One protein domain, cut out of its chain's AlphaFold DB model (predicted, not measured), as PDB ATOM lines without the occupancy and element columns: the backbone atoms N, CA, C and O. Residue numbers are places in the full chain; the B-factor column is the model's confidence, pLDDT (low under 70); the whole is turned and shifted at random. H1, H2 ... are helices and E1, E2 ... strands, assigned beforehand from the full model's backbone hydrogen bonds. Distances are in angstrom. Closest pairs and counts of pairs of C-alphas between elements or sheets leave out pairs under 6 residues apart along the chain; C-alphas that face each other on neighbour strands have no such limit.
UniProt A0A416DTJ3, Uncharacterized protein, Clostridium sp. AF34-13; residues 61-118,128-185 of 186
ATOM      1  N   THR A  61      30.755  29.481  66.907       81.00
ATOM      2  CA  THR A  61      31.119  28.125  67.338       81.00
ATOM      3  C   THR A  61      32.174  28.150  68.448       81.00
ATOM      4  O   THR A  61      32.865  29.149  68.670       81.00
ATOM      5  N   LEU A  62      32.321  27.037  69.175       74.81
ATOM      6  CA  LEU A  62      33.322  26.931  70.242       74.81
ATOM      7  C   LEU A  62      34.751  27.016  69.677       74.81
ATOM      8  O   LEU A  62      35.653  27.525  70.340       74.81
ATOM      9  N   GLU A  63      34.953  26.517  68.460       77.31
ATOM     10  CA  GLU A  63      36.202  26.546  67.706       77.31
ATOM     11  C   GLU A  63      36.605  27.981  67.348       77.31
ATOM     12  O   GLU A  63      37.732  28.384  67.626       77.31
ATOM     13  N   GLU A  64      35.673  28.790  66.846       79.25
ATOM     14  CA  GLU A  64      35.923  30.207  66.550       79.25
ATOM     15  C   GLU A  64      36.266  31.000  67.825       79.25
ATOM     16  O   GLU A  64      37.186  31.819  67.842       79.25
ATOM     17  N   LEU A  65      35.585  30.720  68.942       79.25
ATOM     18  CA  LEU A  65      35.876  31.361  70.232       79.25
ATOM     19  C   LEU A  65      37.257  30.976  70.789       79.25
ATOM     20  O   LEU A  65      37.923  31.792  71.437       79.25
ATOM     21  N   LYS A  66      37.698  29.745  70.520       77.75
ATOM     22  CA  LYS A  66      39.047  29.253  70.824       77.75
ATOM     23  C   LYS A  66      40.109  29.935  69.966       77.75
ATOM     24  O   LYS A  66      41.135  30.366  70.495       77.75
ATOM     25  N   GLU A  67      39.853  30.108  68.671       77.62
ATOM     26  CA  GLU A  67      40.743  30.844  67.762       77.62
ATOM     27  C   GLU A  67      40.909  32.308  68.186       77.62
ATOM     28  O   GLU A  67      42.022  32.838  68.194       77.62
ATOM     29  N   MET A  68      39.828  32.934  68.659       73.25
ATOM     30  CA  MET A  68      39.857  34.277  69.245       73.25
ATOM     31  C   MET A  68      40.519  34.340  70.635       73.25
ATOM     32  O   MET A  68      40.611  35.425  71.211       73.25
ATOM     33  N   LYS A  69      40.980  33.207  71.189       72.69
ATOM     34  CA  LYS A  69      41.549  33.062  72.545       72.69
ATOM     35  C   LYS A  69      40.627  33.569  73.661       72.69
ATOM     36  O   LYS A  69      41.100  33.958  74.727       72.69
ATOM     37  N   LEU A  70      39.316  33.563  73.420       70.50
ATOM     38  CA  LEU A  70      38.302  33.929  74.415       70.50
ATOM     39  C   LEU A  70      38.011  32.777  75.379       70.50
ATOM     40  O   LEU A  70      37.511  32.990  76.480       70.50
ATOM     41  N   VAL A  71      38.320  31.554  74.951       73.50
ATOM     42  CA  VAL A  71      38.148  30.319  75.708       73.50
ATOM     43  C   VAL A  71      39.448  29.527  75.620       73.50
ATOM     44  O   VAL A  71      40.078  29.487  74.561       73.50
ATOM     45  N   SER A  72      39.861  28.881  76.712       69.06
ATOM     46  CA  SER A  72      41.045  28.030  76.692       69.06
ATOM     47  C   SER A  72      40.880  26.883  75.691       69.06
ATOM     48  O   SER A  72      39.858  26.184  75.653       69.06
ATOM     49  N   ASN A  73      41.937  26.635  74.915       65.44
ATOM     50  CA  ASN A  73      42.012  25.498  73.997       65.44
ATOM     51  C   ASN A  73      42.021  24.152  74.731       65.44
ATOM     52  O   ASN A  73      41.751  23.116  74.121       65.44
ATOM     53  N   THR A  74      42.305  24.151  76.034       67.81
ATOM     54  CA  THR A  74      42.367  22.939  76.842       67.81
ATOM     55  C   THR A  74      41.040  22.684  77.558       67.81
ATOM     56  O   THR A  74      40.476  23.550  78.216       67.81
ATOM     57  N   ASN A  75      40.558  21.442  77.468       64.62
ATOM     58  CA  ASN A  75      39.526  20.907  78.372       64.62
ATOM     59  C   ASN A  75      40.146  20.317  79.659       64.62
ATOM     60  O   ASN A  75      39.447  19.719  80.476       64.62
ATOM     61  N   GLY A  76      41.474  20.423  79.784       63.97
ATOM     62  CA  GLY A  76      42.285  19.822  80.833       63.97
ATOM     63  C   GLY A  76      42.389  20.687  82.088       63.97
ATOM     64  O   GLY A  76      41.519  21.507  82.380       63.97
ATOM     65  N   ARG A  77      43.468  20.473  82.846       64.94
ATOM     66  CA  ARG A  77      43.790  21.310  84.005       64.94
ATOM     67  C   ARG A  77      44.107  22.740  83.534       64.94
ATOM     68  O   ARG A  77      44.714  22.895  82.471       64.94
ATOM     69  N   PRO A  78      43.684  23.766  84.284       64.25
ATOM     70  CA  PRO A  78      43.980  25.156  83.953       64.25
ATOM     71  C   PRO A  78      45.485  25.420  83.954       64.25
ATOM     72  O   PRO A  78      46.247  24.756  84.660       64.25
ATOM     73  N   SER A  79      45.897  26.399  83.146       68.31
ATOM     74  CA  SER A  79      47.263  26.920  83.182       68.31
ATOM     75  C   SER A  79      47.523  27.596  84.530       68.31
ATOM     76  O   SER A  79      46.621  28.235  85.070       68.31
ATOM     77  N   SER A  80      48.753  27.515  85.038       67.69
ATOM     78  CA  SER A  80      49.174  28.207  86.266       67.69
ATOM     79  C   SER A  80      48.976  29.723  86.203       67.69
ATOM     80  O   SER A  80      48.809  30.364  87.234       67.69
ATOM     81  N   ASP A  81      48.961  30.287  84.995       72.44
ATOM     82  CA  ASP A  81      48.882  31.733  84.756       72.44
ATOM     83  C   ASP A  81      47.433  32.246  84.629       72.44
ATOM     84  O   ASP A  81      47.194  33.397  84.240       72.44
ATOM     85  N   LEU A  82      46.444  31.383  84.881       74.56
ATOM     86  CA  LEU A  82      45.032  31.729  84.774       74.56
ATOM     87  C   LEU A  82      44.580  32.504  86.018       74.56
ATOM     88  O   LEU A  82      44.489  31.947  87.110       74.56
ATOM     89  N   THR A  83      44.272  33.790  85.840       83.88
ATOM     90  CA  THR A  83      43.680  34.611  86.905       83.88
ATOM     91  C   THR A  83      42.189  34.322  87.042       83.88
ATOM     92  O   THR A  83      41.534  33.932  86.067       83.88
ATOM     93  N   ASP A  84      41.640  34.539  88.239       85.38
ATOM     94  CA  ASP A  84      40.217  34.309  88.490       85.38
ATOM     95  C   ASP A  84      39.348  35.188  87.580       85.38
ATOM     96  O   ASP A  84      38.384  34.704  87.003       85.38
ATOM     97  N   GLU A  85      39.741  36.437  87.316       85.81
ATOM     98  CA  GLU A  85      38.982  37.345  86.446       85.81
ATOM     99  C   GLU A  85      38.879  36.818  85.011       85.81
ATOM    100  O   GLU A  85      37.808  36.873  84.401       85.81
ATOM    101  N   LYS A  86      39.982  36.284  84.467       85.19
ATOM    102  CA  LYS A  86      39.989  35.662  83.135       85.19
ATOM    103  C   LYS A  86      39.118  34.414  83.116       85.19
ATOM    104  O   LYS A  86      38.355  34.213  82.173       85.19
ATOM    105  N   TRP A  87      39.201  33.604  84.169       86.81
ATOM    106  CA  TRP A  87      38.371  32.417  84.302       86.81
ATOM    107  C   TRP A  87      36.879  32.758  84.386       86.81
ATOM    108  O   TRP A  87      36.087  32.156  83.665       86.81
ATOM    109  N   GLN A  88      36.480  33.749  85.186       89.56
ATOM    110  CA  GLN A  88      35.076  34.155  85.275       89.56
ATOM    111  C   GLN A  88      34.545  34.626  83.913       89.56
ATOM    112  O   GLN A  88      33.417  34.295  83.549       89.56
ATOM    113  N   GLN A  89      35.350  35.347  83.124       87.06
ATOM    114  CA  GLN A  89      34.974  35.729  81.756       87.06
ATOM    115  C   GLN A  89      34.783  34.505  80.851       87.06
ATOM    116  O   GLN A  89      33.772  34.406  80.153       87.06
ATOM    117  N   GLU A  90      35.713  33.553  80.898       88.00
ATOM    118  CA  GLU A  90      35.631  32.306  80.137       88.00
ATOM    119  C   GLU A  90      34.409  31.465  80.542       88.00
ATOM    120  O   GLU A  90      33.693  30.944  79.682       88.00
ATOM    121  N   LEU A  91      34.122  31.365  81.840       89.44
ATOM    122  CA  LEU A  91      32.976  30.637  82.375       89.44
ATOM    123  C   LEU A  91      31.655  31.220  81.867       89.44
ATOM    124  O   LEU A  91      30.765  30.459  81.490       89.44
ATOM    125  N   GLN A  92      31.533  32.549  81.795       89.12
ATOM    126  CA  GLN A  92      30.341  33.207  81.246       89.12
ATOM    127  C   GLN A  92      30.114  32.851  79.777       89.12
ATOM    128  O   GLN A  92      28.982  32.587  79.376       89.12
ATOM    129  N   ILE A  93      31.181  32.784  78.980       88.19
ATOM    130  CA  ILE A  93      31.091  32.361  77.579       88.19
ATOM    131  C   ILE A  93      30.686  30.887  77.504       88.19
ATOM    132  O   ILE A  93      29.764  30.535  76.773       88.19
ATOM    133  N   ARG A  94      31.322  30.017  78.295       87.56
ATOM    134  CA  ARG A  94      31.010  28.580  78.321       87.56
ATOM    135  C   ARG A  94      29.574  28.301  78.777       87.56
ATOM    136  O   ARG A  94      28.944  27.400  78.224       87.56
ATOM    137  N   LYS A  95      29.028  29.089  79.713       90.88
ATOM    138  CA  LYS A  95      27.621  29.018  80.148       90.88
ATOM    139  C   LYS A  95      26.645  29.147  78.971       90.88
ATOM    140  O   LYS A  95      25.658  28.424  78.952       90.88
ATOM    141  N   LEU A  96      26.949  29.956  77.949       87.31
ATOM    142  CA  LEU A  96      26.086  30.121  76.766       87.31
ATOM    143  C   LEU A  96      25.821  28.810  76.005       87.31
ATOM    144  O   LEU A  96      24.803  28.701  75.324       87.31
ATOM    145  N   PHE A  97      26.726  27.835  76.124       85.88
ATOM    146  CA  PHE A  97      26.650  26.537  75.451       85.88
ATOM    147  C   PHE A  97      26.161  25.409  76.366       85.88
ATOM    148  O   PHE A  97      25.913  24.295  75.903       85.88
ATOM    149  N   VAL A  98      26.015  25.668  77.667       89.38
ATOM    150  CA  VAL A  98      25.466  24.691  78.605       89.38
ATOM    151  C   VAL A  98      23.948  24.755  78.537       89.38
ATOM    152  O   VAL A  98      23.349  25.818  78.653       89.38
ATOM    153  N   THR A  99      23.316  23.595  78.372       89.38
ATOM    154  CA  THR A  99      21.860  23.465  78.492       89.38
ATOM    155  C   THR A  99      21.521  23.031  79.919       89.38
ATOM    156  O   THR A  99      21.882  21.910  80.294       89.38
ATOM    157  N   PRO A 100      20.852  23.878  80.724       90.19
ATOM    158  CA  PRO A 100      20.441  23.513  82.072       90.19
ATOM    159  C   PRO A 100      19.470  22.329  82.067       90.19
ATOM    160  O   PRO A 100      18.574  22.228  81.227       90.19
ATOM    161  N   ALA A 101      19.639  21.434  83.031       87.31
ATOM    162  CA  ALA A 101      18.732  20.341  83.305       87.31
ATOM    163  C   ALA A 101      17.491  20.874  84.030       87.31
ATOM    164  O   ALA A 101      17.581  21.420  85.125       87.31
ATOM    165  N   THR A 102      16.317  20.688  83.430       81.19
ATOM    166  CA  THR A 102      15.042  21.146  84.007       81.19
ATOM    167  C   THR A 102      14.350  20.081  84.851       81.19
ATOM    168  O   THR A 102      13.621  20.404  85.781       81.19
ATOM    169  N   THR A 103      14.561  18.803  84.531       84.12
ATOM    170  CA  THR A 103      13.815  17.681  85.125       84.12
ATOM    171  C   THR A 103      14.661  16.795  86.028       84.12
ATOM    172  O   THR A 103      14.137  16.180  86.956       84.12
ATOM    173  N   VAL A 104      15.964  16.701  85.767       84.69
ATOM    174  CA  VAL A 104      16.867  15.810  86.498       84.69
ATOM    175  C   VAL A 104      17.696  16.590  87.504       84.69
ATOM    176  O   VAL A 104      18.325  17.590  87.180       84.69
ATOM    177  N   THR A 105      17.732  16.096  88.738       86.81
ATOM    178  CA  THR A 105      18.481  16.708  89.844       86.81
ATOM    179  C   THR A 105      19.871  16.103  90.026       86.81
ATOM    180  O   THR A 105      20.640  16.566  90.866       86.81
ATOM    181  N   ARG A 106      20.207  15.054  89.275       88.69
ATOM    182  CA  ARG A 106      21.483  14.338  89.353       88.69
ATOM    183  C   ARG A 106      21.893  13.828  87.981       88.69
ATOM    184  O   ARG A 106      21.050  13.694  87.091       88.69
ATOM    185  N   MET A 107      23.166  13.500  87.821       88.25
ATOM    186  CA  MET A 107      23.677  12.901  86.600       88.25
ATOM    187  C   MET A 107      23.104  11.493  86.438       88.25
ATOM    188  O   MET A 107      23.235  10.643  87.324       88.25
ATOM    189  N   THR A 108      22.412  11.273  85.320       83.44
ATOM    190  CA  THR A 108      21.766  10.003  84.969       83.44
ATOM    191  C   THR A 108      22.007   9.680  83.497       83.44
ATOM    192  O   THR A 108      22.379  10.543  82.705       83.44
ATOM    193  N   GLY A 109      21.803   8.423  83.124       74.31
ATOM    194  CA  GLY A 109      21.946   7.945  81.755       74.31
ATOM    195  C   GLY A 109      21.818   6.431  81.665       74.31
ATOM    196  O   GLY A 109      21.814   5.726  82.684       74.31
ATOM    197  N   LYS A 110      21.742   5.915  80.437       67.75
ATOM    198  CA  LYS A 110      21.768   4.471  80.184       67.75
ATOM    199  C   LYS A 110      23.047   3.895  80.807       67.75
ATOM    200  O   LYS A 110      24.132   4.408  80.558       67.75
ATOM    201  N   TYR A 111      22.899   2.885  81.662       70.62
ATOM    202  CA  TYR A 111      23.991   2.253  82.418       70.62
ATOM    203  C   TYR A 111      24.688   3.120  83.480       70.62
ATOM    204  O   TYR A 111      25.672   2.664  84.043       70.62
ATOM    205  N   SER A 112      24.190   4.320  83.805       71.62
ATOM    206  CA  SER A 112      24.790   5.186  84.846       71.62
ATOM    207  C   SER A 112      24.676   4.627  86.269       71.62
ATOM    208  O   SER A 112      25.456   4.995  87.141       71.62
ATOM    209  N   GLN A 113      23.709   3.739  86.513       65.62
ATOM    210  CA  GLN A 113      23.464   3.146  87.823       65.62
ATOM    211  C   GLN A 113      23.968   1.710  87.855       65.62
ATOM    212  O   GLN A 113      23.680   0.922  86.950       65.62
ATOM    213  N   LYS A 114      24.675   1.363  88.933       66.06
ATOM    214  CA  LYS A 114      24.887  -0.038  89.285       66.06
ATOM    215  C   LYS A 114      23.578  -0.609  89.845       66.06
ATOM    216  O   LYS A 114      22.894   0.093  90.595       66.06
ATOM    217  N   PRO A 115      23.208  -1.855  89.509       63.44
ATOM    218  CA  PRO A 115      22.111  -2.526  90.194       63.44
ATOM    219  C   PRO A 115      22.426  -2.622  91.696       63.44
ATOM    220  O   PRO A 115      23.560  -2.912  92.071       63.44
ATOM    221  N   GLY A 116      21.428  -2.369  92.553       66.31
ATOM    222  CA  GLY A 116      21.603  -2.358  94.017       66.31
ATOM    223  C   GLY A 116      22.026  -3.708  94.606       66.31
ATOM    224  O   GLY A 116      22.577  -3.768  95.699       66.31
ATOM    225  N   THR A 117      21.814  -4.794  93.864       72.12
ATOM    226  CA  THR A 117      22.344  -6.123  94.168       72.12
ATOM    227  C   THR A 117      22.816  -6.752  92.864       72.12
ATOM    228  O   THR A 117      22.056  -6.801  91.892       72.12
ATOM    229  N   TRP A 118      24.074  -7.198  92.821       76.69
ATOM    230  CA  TRP A 118      24.590  -7.921  91.664       76.69
ATOM    231  C   TRP A 118      24.067  -9.355  91.696       76.69
ATOM    232  O   TRP A 118      24.221 -10.050  92.697       76.69
ATOM    233  N   GLY A 128      33.277  -5.120  87.403       79.88
ATOM    234  CA  GLY A 128      33.525  -3.789  87.964       79.88
ATOM    235  C   GLY A 128      32.554  -2.709  87.480       79.88
ATOM    236  O   GLY A 128      31.520  -2.979  86.867       79.88
ATOM    237  N   ALA A 129      32.843  -1.459  87.846       81.31
ATOM    238  CA  ALA A 129      32.132  -0.299  87.319       81.31
ATOM    239  C   ALA A 129      32.658   0.044  85.924       81.31
ATOM    240  O   ALA A 129      33.840  -0.136  85.648       81.31
ATOM    241  N   THR A 130      31.817   0.613  85.068       85.44
ATOM    242  CA  THR A 130      32.329   1.285  83.869       85.44
ATOM    243  C   THR A 130      32.865   2.671  84.227       85.44
ATOM    244  O   THR A 130      32.357   3.314  85.147       85.44
ATOM    245  N   ASN A 131      33.807   3.194  83.436       87.19
ATOM    246  CA  ASN A 131      34.309   4.568  83.597       87.19
ATOM    247  C   ASN A 131      33.169   5.603  83.635       87.19
ATOM    248  O   ASN A 131      33.232   6.587  84.363       87.19
ATOM    249  N   TRP A 132      32.091   5.370  82.877       86.94
ATOM    250  CA  TRP A 132      30.910   6.232  82.886       86.94
ATOM    251  C   TRP A 132      30.136   6.174  84.210       86.94
ATOM    252  O   TRP A 132      29.686   7.204  84.707       86.94
ATOM    253  N   GLN A 133      29.993   4.987  84.807       87.62
ATOM    254  CA  GLN A 133      29.357   4.828  86.119       87.62
ATOM    255  C   GLN A 133      30.152   5.526  87.220       87.62
ATOM    256  O   GLN A 133      29.563   6.188  88.076       87.62
ATOM    257  N   GLU A 134      31.476   5.394  87.192       88.94
ATOM    258  CA  GLU A 134      32.365   6.079  88.133       88.94
ATOM    259  C   GLU A 134      32.278   7.592  87.959       88.94
ATOM    260  O   GLU A 134      32.102   8.311  88.938       88.94
ATOM    261  N   TYR A 135      32.274   8.065  86.712       91.56
ATOM    262  CA  TYR A 135      32.126   9.479  86.393       91.56
ATOM    263  C   TYR A 135      30.806  10.074  86.905       91.56
ATOM    264  O   TYR A 135      30.801  11.099  87.588       91.56
ATOM    265  N   CYS A 136      29.675   9.415  86.628       91.06
ATOM    266  CA  CYS A 136      28.380   9.856  87.146       91.06
ATOM    267  C   CYS A 136      28.348   9.844  88.678       91.06
ATOM    268  O   CYS A 136      27.750  10.734  89.277       91.06
ATOM    269  N   SER A 137      28.972   8.846  89.312       91.00
ATOM    270  CA  SER A 137      29.058   8.771  90.776       91.00
ATOM    271  C   SER A 137      29.861   9.946  91.334       91.00
ATOM    272  O   SER A 137      29.363  10.640  92.213       91.00
ATOM    273  N   PHE A 138      31.018  10.245  90.740       94.50
ATOM    274  CA  PHE A 138      31.858  11.387  91.098       94.50
ATOM    275  C   PHE A 138      31.100  12.722  91.020       94.50
ATOM    276  O   PHE A 138      31.036  13.447  92.009       94.50
ATOM    277  N   ILE A 139      30.456  13.032  89.886       95.75
ATOM    278  CA  ILE A 139      29.685  14.282  89.741       95.75
ATOM    279  C   ILE A 139      28.538  14.346  90.758       95.75
ATOM    280  O   ILE A 139      28.269  15.401  91.328       95.75
ATOM    281  N   ASN A 140      27.869  13.221  91.017       94.69
ATOM    282  CA  ASN A 140      26.775  13.166  91.981       94.69
ATOM    283  C   ASN A 140      27.239  13.357  93.432       94.69
ATOM    284  O   ASN A 140      26.505  13.965  94.213       94.69
ATOM    285  N   ASP A 141      28.431  12.881  93.790       95.44
ATOM    286  CA  ASP A 141      29.028  13.144  95.100       95.44
ATOM    287  C   ASP A 141      29.376  14.628  95.262       95.44
ATOM    288  O   ASP A 141      28.998  15.228  96.270       95.44
ATOM    289  N   VAL A 142      29.965  15.253  94.235       96.81
ATOM    290  CA  VAL A 142      30.241  16.701  94.236       96.81
ATOM    291  C   VAL A 142      28.950  17.505  94.387       96.81
ATOM    292  O   VAL A 142      28.856  18.380  95.247       96.81
ATOM    293  N   LEU A 143      27.906  17.170  93.616       96.25
ATOM    294  CA  LEU A 143      26.586  17.800  93.737       96.25
ATOM    295  C   LEU A 143      26.021  17.680  95.156       96.25
ATOM    296  O   LEU A 143      25.417  18.627  95.657       96.25
ATOM    297  N   ARG A 144      26.190  16.523  95.808       96.00
ATOM    298  CA  ARG A 144      25.722  16.314  97.184       96.00
ATOM    299  C   ARG A 144      26.437  17.254  98.154       96.00
ATOM    300  O   ARG A 144      25.765  17.876  98.974       96.00
ATOM    301  N   ASN A 145      27.757  17.371  98.043       96.50
ATOM    302  CA  ASN A 145      28.569  18.184  98.948       96.50
ATOM    303  C   ASN A 145      28.263  19.682  98.786       96.50
ATOM    304  O   ASN A 145      27.961  20.362  99.769       96.50
ATOM    305  N   ILE A 146      28.224  20.192  97.550       96.50
ATOM    306  CA  ILE A 146      27.955  21.621  97.317       96.50
ATOM    307  C   ILE A 146      26.529  22.025  97.713       96.50
ATOM    308  O   ILE A 146      26.317  23.113  98.243       96.50
ATOM    309  N   ARG A 147      25.544  21.125  97.562       95.38
ATOM    310  CA  ARG A 147      24.163  21.344  98.038       95.38
ATOM    311  C   ARG A 147      24.041  21.336  99.556       95.38
ATOM    312  O   ARG A 147      23.145  21.979 100.094       95.38
ATOM    313  N   ALA A 148      24.942  20.641 100.246       95.44
ATOM    314  CA  ALA A 148      25.066  20.724 101.698       95.44
ATOM    315  C   ALA A 148      25.728  22.040 102.161       95.44
ATOM    316  O   ALA A 148      25.859  22.269 103.362       95.44
ATOM    317  N   GLY A 149      26.122  22.920 101.231       94.56
ATOM    318  CA  GLY A 149      26.792  24.186 101.522       94.56
ATOM    319  C   GLY A 149      28.293  24.043 101.765       94.56
ATOM    320  O   GLY A 149      28.892  24.934 102.362       94.56
ATOM    321  N   GLN A 150      28.892  22.926 101.347       95.12
ATOM    322  CA  GLN A 150      30.334  22.709 101.423       95.12
ATOM    323  C   GLN A 150      31.026  23.170 100.132       95.12
ATOM    324  O   GLN A 150      30.396  23.308  99.085       95.12
ATOM    325  N   VAL A 151      32.336  23.396 100.217       95.38
ATOM    326  CA  VAL A 151      33.199  23.579  99.044       95.38
ATOM    327  C   VAL A 151      33.729  22.210  98.638       95.38
ATOM    328  O   VAL A 151      34.129  21.431  99.504       95.38
ATOM    329  N   ASP A 152      33.744  21.929  97.342       95.88
ATOM    330  CA  ASP A 152      34.344  20.717  96.786       95.88
ATOM    331  C   ASP A 152      35.356  21.066  95.685       95.88
ATOM    332  O   ASP A 152      35.462  22.222  95.268       95.88
ATOM    333  N   TYR A 153      36.107  20.073  95.215       93.62
ATOM    334  CA  TYR A 153      37.191  20.241  94.257       93.62
ATOM    335  C   TYR A 153      36.990  19.359  93.029       93.62
ATOM    336  O   TYR A 153      36.762  18.153  93.124       93.62
ATOM    337  N   VAL A 154      37.148  19.946  91.845       93.62
ATOM    338  CA  VAL A 154      37.099  19.215  90.577       93.62
ATOM    339  C   VAL A 154      38.364  19.426  89.750       93.62
ATOM    340  O   VAL A 154      39.029  20.455  89.809       93.62
ATOM    341  N   TYR A 155      38.720  18.411  88.963       89.62
ATOM    342  CA  TYR A 155      39.990  18.384  88.231       89.62
ATOM    343  C   TYR A 155      39.960  19.113  86.885       89.62
ATOM    344  O   TYR A 155      40.986  19.620  86.433       89.62
ATOM    345  N   TYR A 156      38.808  19.122  86.215       89.81
ATOM    346  CA  TYR A 156      38.712  19.512  84.813       89.81
ATOM    347  C   TYR A 156      37.539  20.448  84.568       89.81
ATOM    348  O   TYR A 156      36.521  20.383  85.254       89.81
ATOM    349  N   ILE A 157      37.660  21.273  83.527       89.12
ATOM    350  CA  ILE A 157      36.619  22.235  83.147       89.12
ATOM    351  C   ILE A 157      35.314  21.517  82.786       89.12
ATOM    352  O   ILE A 157      34.240  21.991  83.139       89.12
ATOM    353  N   TYR A 158      35.377  20.350  82.139       89.69
ATOM    354  CA  TYR A 158      34.160  19.622  81.769       89.69
ATOM    355  C   TYR A 158      33.346  19.151  82.988       89.69
ATOM    356  O   TYR A 158      32.125  19.090  82.893       89.69
ATOM    357  N   HIS A 159      33.983  18.934  84.149       93.19
ATOM    358  CA  HIS A 159      33.258  18.682  85.401       93.19
ATOM    359  C   HIS A 159      32.404  19.889  85.790       93.19
ATOM    360  O   HIS A 159      31.238  19.737  86.133       93.19
ATOM    361  N   ILE A 160      32.962  21.100  85.684       93.75
ATOM    362  CA  ILE A 160      32.237  22.346  85.959       93.75
ATOM    363  C   ILE A 160      31.070  22.506  84.988       93.75
ATOM    364  O   ILE A 160      29.968  22.841  85.409       93.75
ATOM    365  N   LEU A 161      31.285  22.230  83.697       92.19
ATOM    366  CA  LEU A 161      30.217  22.303  82.696       92.19
ATOM    367  C   LEU A 161      29.079  21.321  82.992       92.19
ATOM    368  O   LEU A 161      27.915  21.658  82.781       92.19
ATOM    369  N   ASP A 162      29.394  20.132  83.502       93.62
ATOM    370  CA  ASP A 162      28.382  19.172  83.935       93.62
ATOM    371  C   ASP A 162      27.664  19.612  85.219       93.62
ATOM    372  O   ASP A 162      26.451  19.433  85.316       93.62
ATOM    373  N   LEU A 163      28.353  20.259  86.165       95.19
ATOM    374  CA  LEU A 163      27.727  20.849  87.357       95.19
ATOM    375  C   LEU A 163      26.802  22.025  87.006       95.19
ATOM    376  O   LEU A 163      25.703  22.120  87.557       95.19
ATOM    377  N   LEU A 164      27.191  22.864  86.039       94.69
ATOM    378  CA  LEU A 164      26.385  23.984  85.534       94.69
ATOM    379  C   LEU A 164      25.043  23.539  84.948       94.69
ATOM    380  O   LEU A 164      24.106  24.332  84.903       94.69
ATOM    381  N   LYS A 165      24.915  22.278  84.515       94.06
ATOM    382  CA  LYS A 165      23.615  21.738  84.095       94.06
ATOM    383  C   LYS A 165      22.619  21.753  85.252       94.06
ATOM    384  O   LYS A 165      21.442  21.974  85.017       94.06
ATOM    385  N   PHE A 166      23.066  21.525  86.484       94.12
ATOM    386  CA  PHE A 166      22.190  21.447  87.656       94.12
ATOM    387  C   PHE A 166      22.098  22.765  88.422       94.12
ATOM    388  O   PHE A 166      21.052  23.059  88.990       94.12
ATOM    389  N   HIS A 167      23.184  23.535  88.436       93.56
ATOM    390  CA  HIS A 167      23.322  24.789  89.173       93.56
ATOM    391  C   HIS A 167      23.838  25.872  88.226       93.56
ATOM    392  O   HIS A 167      25.015  26.220  88.218       93.56
ATOM    393  N   TYR A 168      22.972  26.336  87.321       92.62
ATOM    394  CA  TYR A 168      23.391  27.249  86.257       92.62
ATOM    395  C   TYR A 168      23.678  28.660  86.782       92.62
ATOM    396  O   TYR A 168      24.634  29.293  86.335       92.62
ATOM    397  N   GLU A 169      22.876  29.164  87.723       91.12
ATOM    398  CA  GLU A 169      22.966  30.557  88.194       91.12
ATOM    399  C   GLU A 169      23.782  30.725  89.476       91.12
ATOM    400  O   GLU A 169      24.460  31.737  89.652       91.12
ATOM    401  N   ASP A 170      23.739  29.725  90.347       93.62
ATOM    402  CA  ASP A 170      24.252  29.747  91.716       93.62
ATOM    403  C   ASP A 170      25.629  29.085  91.868       93.62
ATOM    404  O   ASP A 170      26.306  29.314  92.870       93.62
ATOM    405  N   LEU A 171      26.092  28.310  90.878       95.38
ATOM    406  CA  LEU A 171      27.419  27.698  90.923       95.38
ATOM    407  C   LEU A 171      28.523  28.749  90.789       95.38
ATOM    408  O   LEU A 171      28.645  29.447  89.777       95.38
ATOM    409  N   LYS A 172      29.389  28.794  91.796       94.94
ATOM    410  CA  LYS A 172      30.631  29.560  91.801       94.94
ATOM    411  C   LYS A 172      31.808  28.622  91.678       94.94
ATOM    412  O   LYS A 172      31.796  27.510  92.205       94.94
ATOM    413  N   THR A 173      32.827  29.093  90.970       93.94
ATOM    414  CA  THR A 173      34.054  28.332  90.779       93.94
ATOM    415  C   THR A 173      35.266  29.241  90.866       93.94
ATOM    416  O   THR A 173      35.185  30.399  90.462       93.94
ATOM    417  N   ARG A 174      36.372  28.717  91.388       90.81
ATOM    418  CA  ARG A 174      37.655  29.417  91.536       90.81
ATOM    419  C   ARG A 174      38.790  28.447  91.260       90.81
ATOM    420  O   ARG A 174      38.710  27.282  91.642       90.81
ATOM    421  N   TYR A 175      39.869  28.924  90.652       87.00
ATOM    422  CA  TYR A 175      41.091  28.132  90.559       87.00
ATOM    423  C   TYR A 175      41.899  28.196  91.860       87.00
ATOM    424  O   TYR A 175      42.155  29.283  92.379       87.00
ATOM    425  N   ARG A 176      42.323  27.035  92.373       84.75
ATOM    426  CA  ARG A 176      43.190  26.941  93.549       84.75
ATOM    427  C   ARG A 176      44.038  25.669  93.531       84.75
ATOM    428  O   ARG A 176      43.509  24.570  93.401       84.75
ATOM    429  N   ASP A 177      45.351  25.822  93.695       80.19
ATOM    430  CA  ASP A 177      46.302  24.729  93.964       80.19
ATOM    431  C   ASP A 177      46.212  23.528  92.995       80.19
ATOM    432  O   ASP A 177      46.325  22.371  93.393       80.19
ATOM    433  N   GLY A 178      46.001  23.784  91.696       81.44
ATOM    434  CA  GLY A 178      45.902  22.723  90.682       81.44
ATOM    435  C   GLY A 178      44.506  22.119  90.504       81.44
ATOM    436  O   GLY A 178      44.332  21.255  89.637       81.44
ATOM    437  N   TYR A 179      43.518  22.606  91.255       87.50
ATOM    438  CA  TYR A 179      42.126  22.168  91.221       87.50
ATOM    439  C   TYR A 179      41.168  23.345  91.029       87.50
ATOM    440  O   TYR A 179      41.514  24.513  91.206       87.50
ATOM    441  N   TRP A 180      39.935  23.020  90.669       90.19
ATOM    442  CA  TRP A 180      38.827  23.959  90.650       90.19
ATOM    443  C   TRP A 180      37.999  23.792  91.909       90.19
ATOM    444  O   TRP A 180      37.359  22.759  92.091       90.19
ATOM    445  N   GLU A 181      37.990  24.807  92.756       93.75
ATOM    446  CA  GLU A 181      37.028  24.900  93.846       93.75
ATOM    447  C   GLU A 181      35.648  25.203  93.282       93.75
ATOM    448  O   GLU A 181      35.511  26.072  92.419       93.75
ATOM    449  N   VAL A 182      34.636  24.499  93.782       95.69
ATOM    450  CA  VAL A 182      33.236  24.659  93.393       95.69
ATOM    451  C   VAL A 182      32.351  24.749  94.635       95.69
ATOM    452  O   VAL A 182      32.520  23.991  95.589       95.69
ATOM    453  N   TRP A 183      31.416  25.696  94.638       96.94
ATOM    454  CA  TRP A 183      30.434  25.879  95.710       96.94
ATOM    455  C   TRP A 183      29.193  26.603  95.185       96.94
ATOM    456  O   TRP A 183      29.194  27.116  94.066       96.94
ATOM    457  N   LEU A 184      28.128  26.634  95.985       96.31
ATOM    458  CA  LEU A 184      26.907  27.374  95.663       96.31
ATOM    459  C   LEU A 184      26.854  28.680  96.456       96.31
ATOM    460  O   LEU A 184      27.095  28.678  97.667       96.31
ATOM    461  N   ASP A 185      26.544  29.777  95.770       89.25
ATOM    462  CA  ASP A 185      26.224  31.065  96.392       89.25
ATOM    463  C   ASP A 185      24.765  31.033  96.869       89.25
ATOM    464  O   ASP A 185      23.889  30.602  96.116       89.25
TER     465      ASP A 185
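What this domain is: This is residues 61 to 118 and 128 to 185 of the 186 residues of an uncharacterized protein of Clostridium sp. AF34-13 (UniProt A0A416DTJ3). A small antiparallel sheet, E1 - E3 - E2, is covered by the short helix H4 in the middle of the domain, with the long helix H3 over E1 and E3 and H2 grazing E2. H1 lies at one end of the longest axis, and the loop before the cut reaches the other end. The printed part has 116 residues, with four named helices and three named strands in the order H1 H2 H3 E1 H4 E2 E3, class mixed. It is compact, radius of gyration of the C-alphas 15.1 A, with an elongated outline of 50 by 30 by 28 A.

How they stand to each other: Inner strand E3, residues 179 to 184, is antiparallel to E1, residues 152 to 154, with N 154 and O 180 2.8 A apart. E2, residues 171 to 176, forms a hairpin with E3, N 172 and O 183 being 2.8 A apart. H4, residues 157 to 164, has a height over the sheet of 8.3 A. E1, H4, E2 make a split strand-helix-strand unit, E3 between its like-directed strands, with a right-handed crossover. H3, residues 131 to 147, and H4 make two layers, helices on one face of the sheet. H3 touches H4 with residues 139 to 143 alone, at a steep tilt of 56 degrees; the closest C-alphas, of Ile 139 and His 159, are 7.1 A apart. H2, residues 84 to 95, only grazes the sheet with residues 84 to 91. H1, residues 62 to 67, is near H2, with 5 pairs of C-alphas within 10 A. In the four helices every O i to N i+4 pair is within hydrogen-bond range.

Where its parts are: H1 begins at C-alpha 62 (33.322, 26.931, 70.242). H3 is 24.3 A long, H2 16.0 A, E2 16.0 A and E3 16.7 A, ending at C-alpha 184 (26.907, 27.374, 95.663).

The domain as a whole: Residues 119 to 127 are not printed; C-alphas 118 and 128 are 10.5 A apart. The H1 to H2 link is long. Residues 72 to 80, 110 and 113 to 116 have pLDDT under 70.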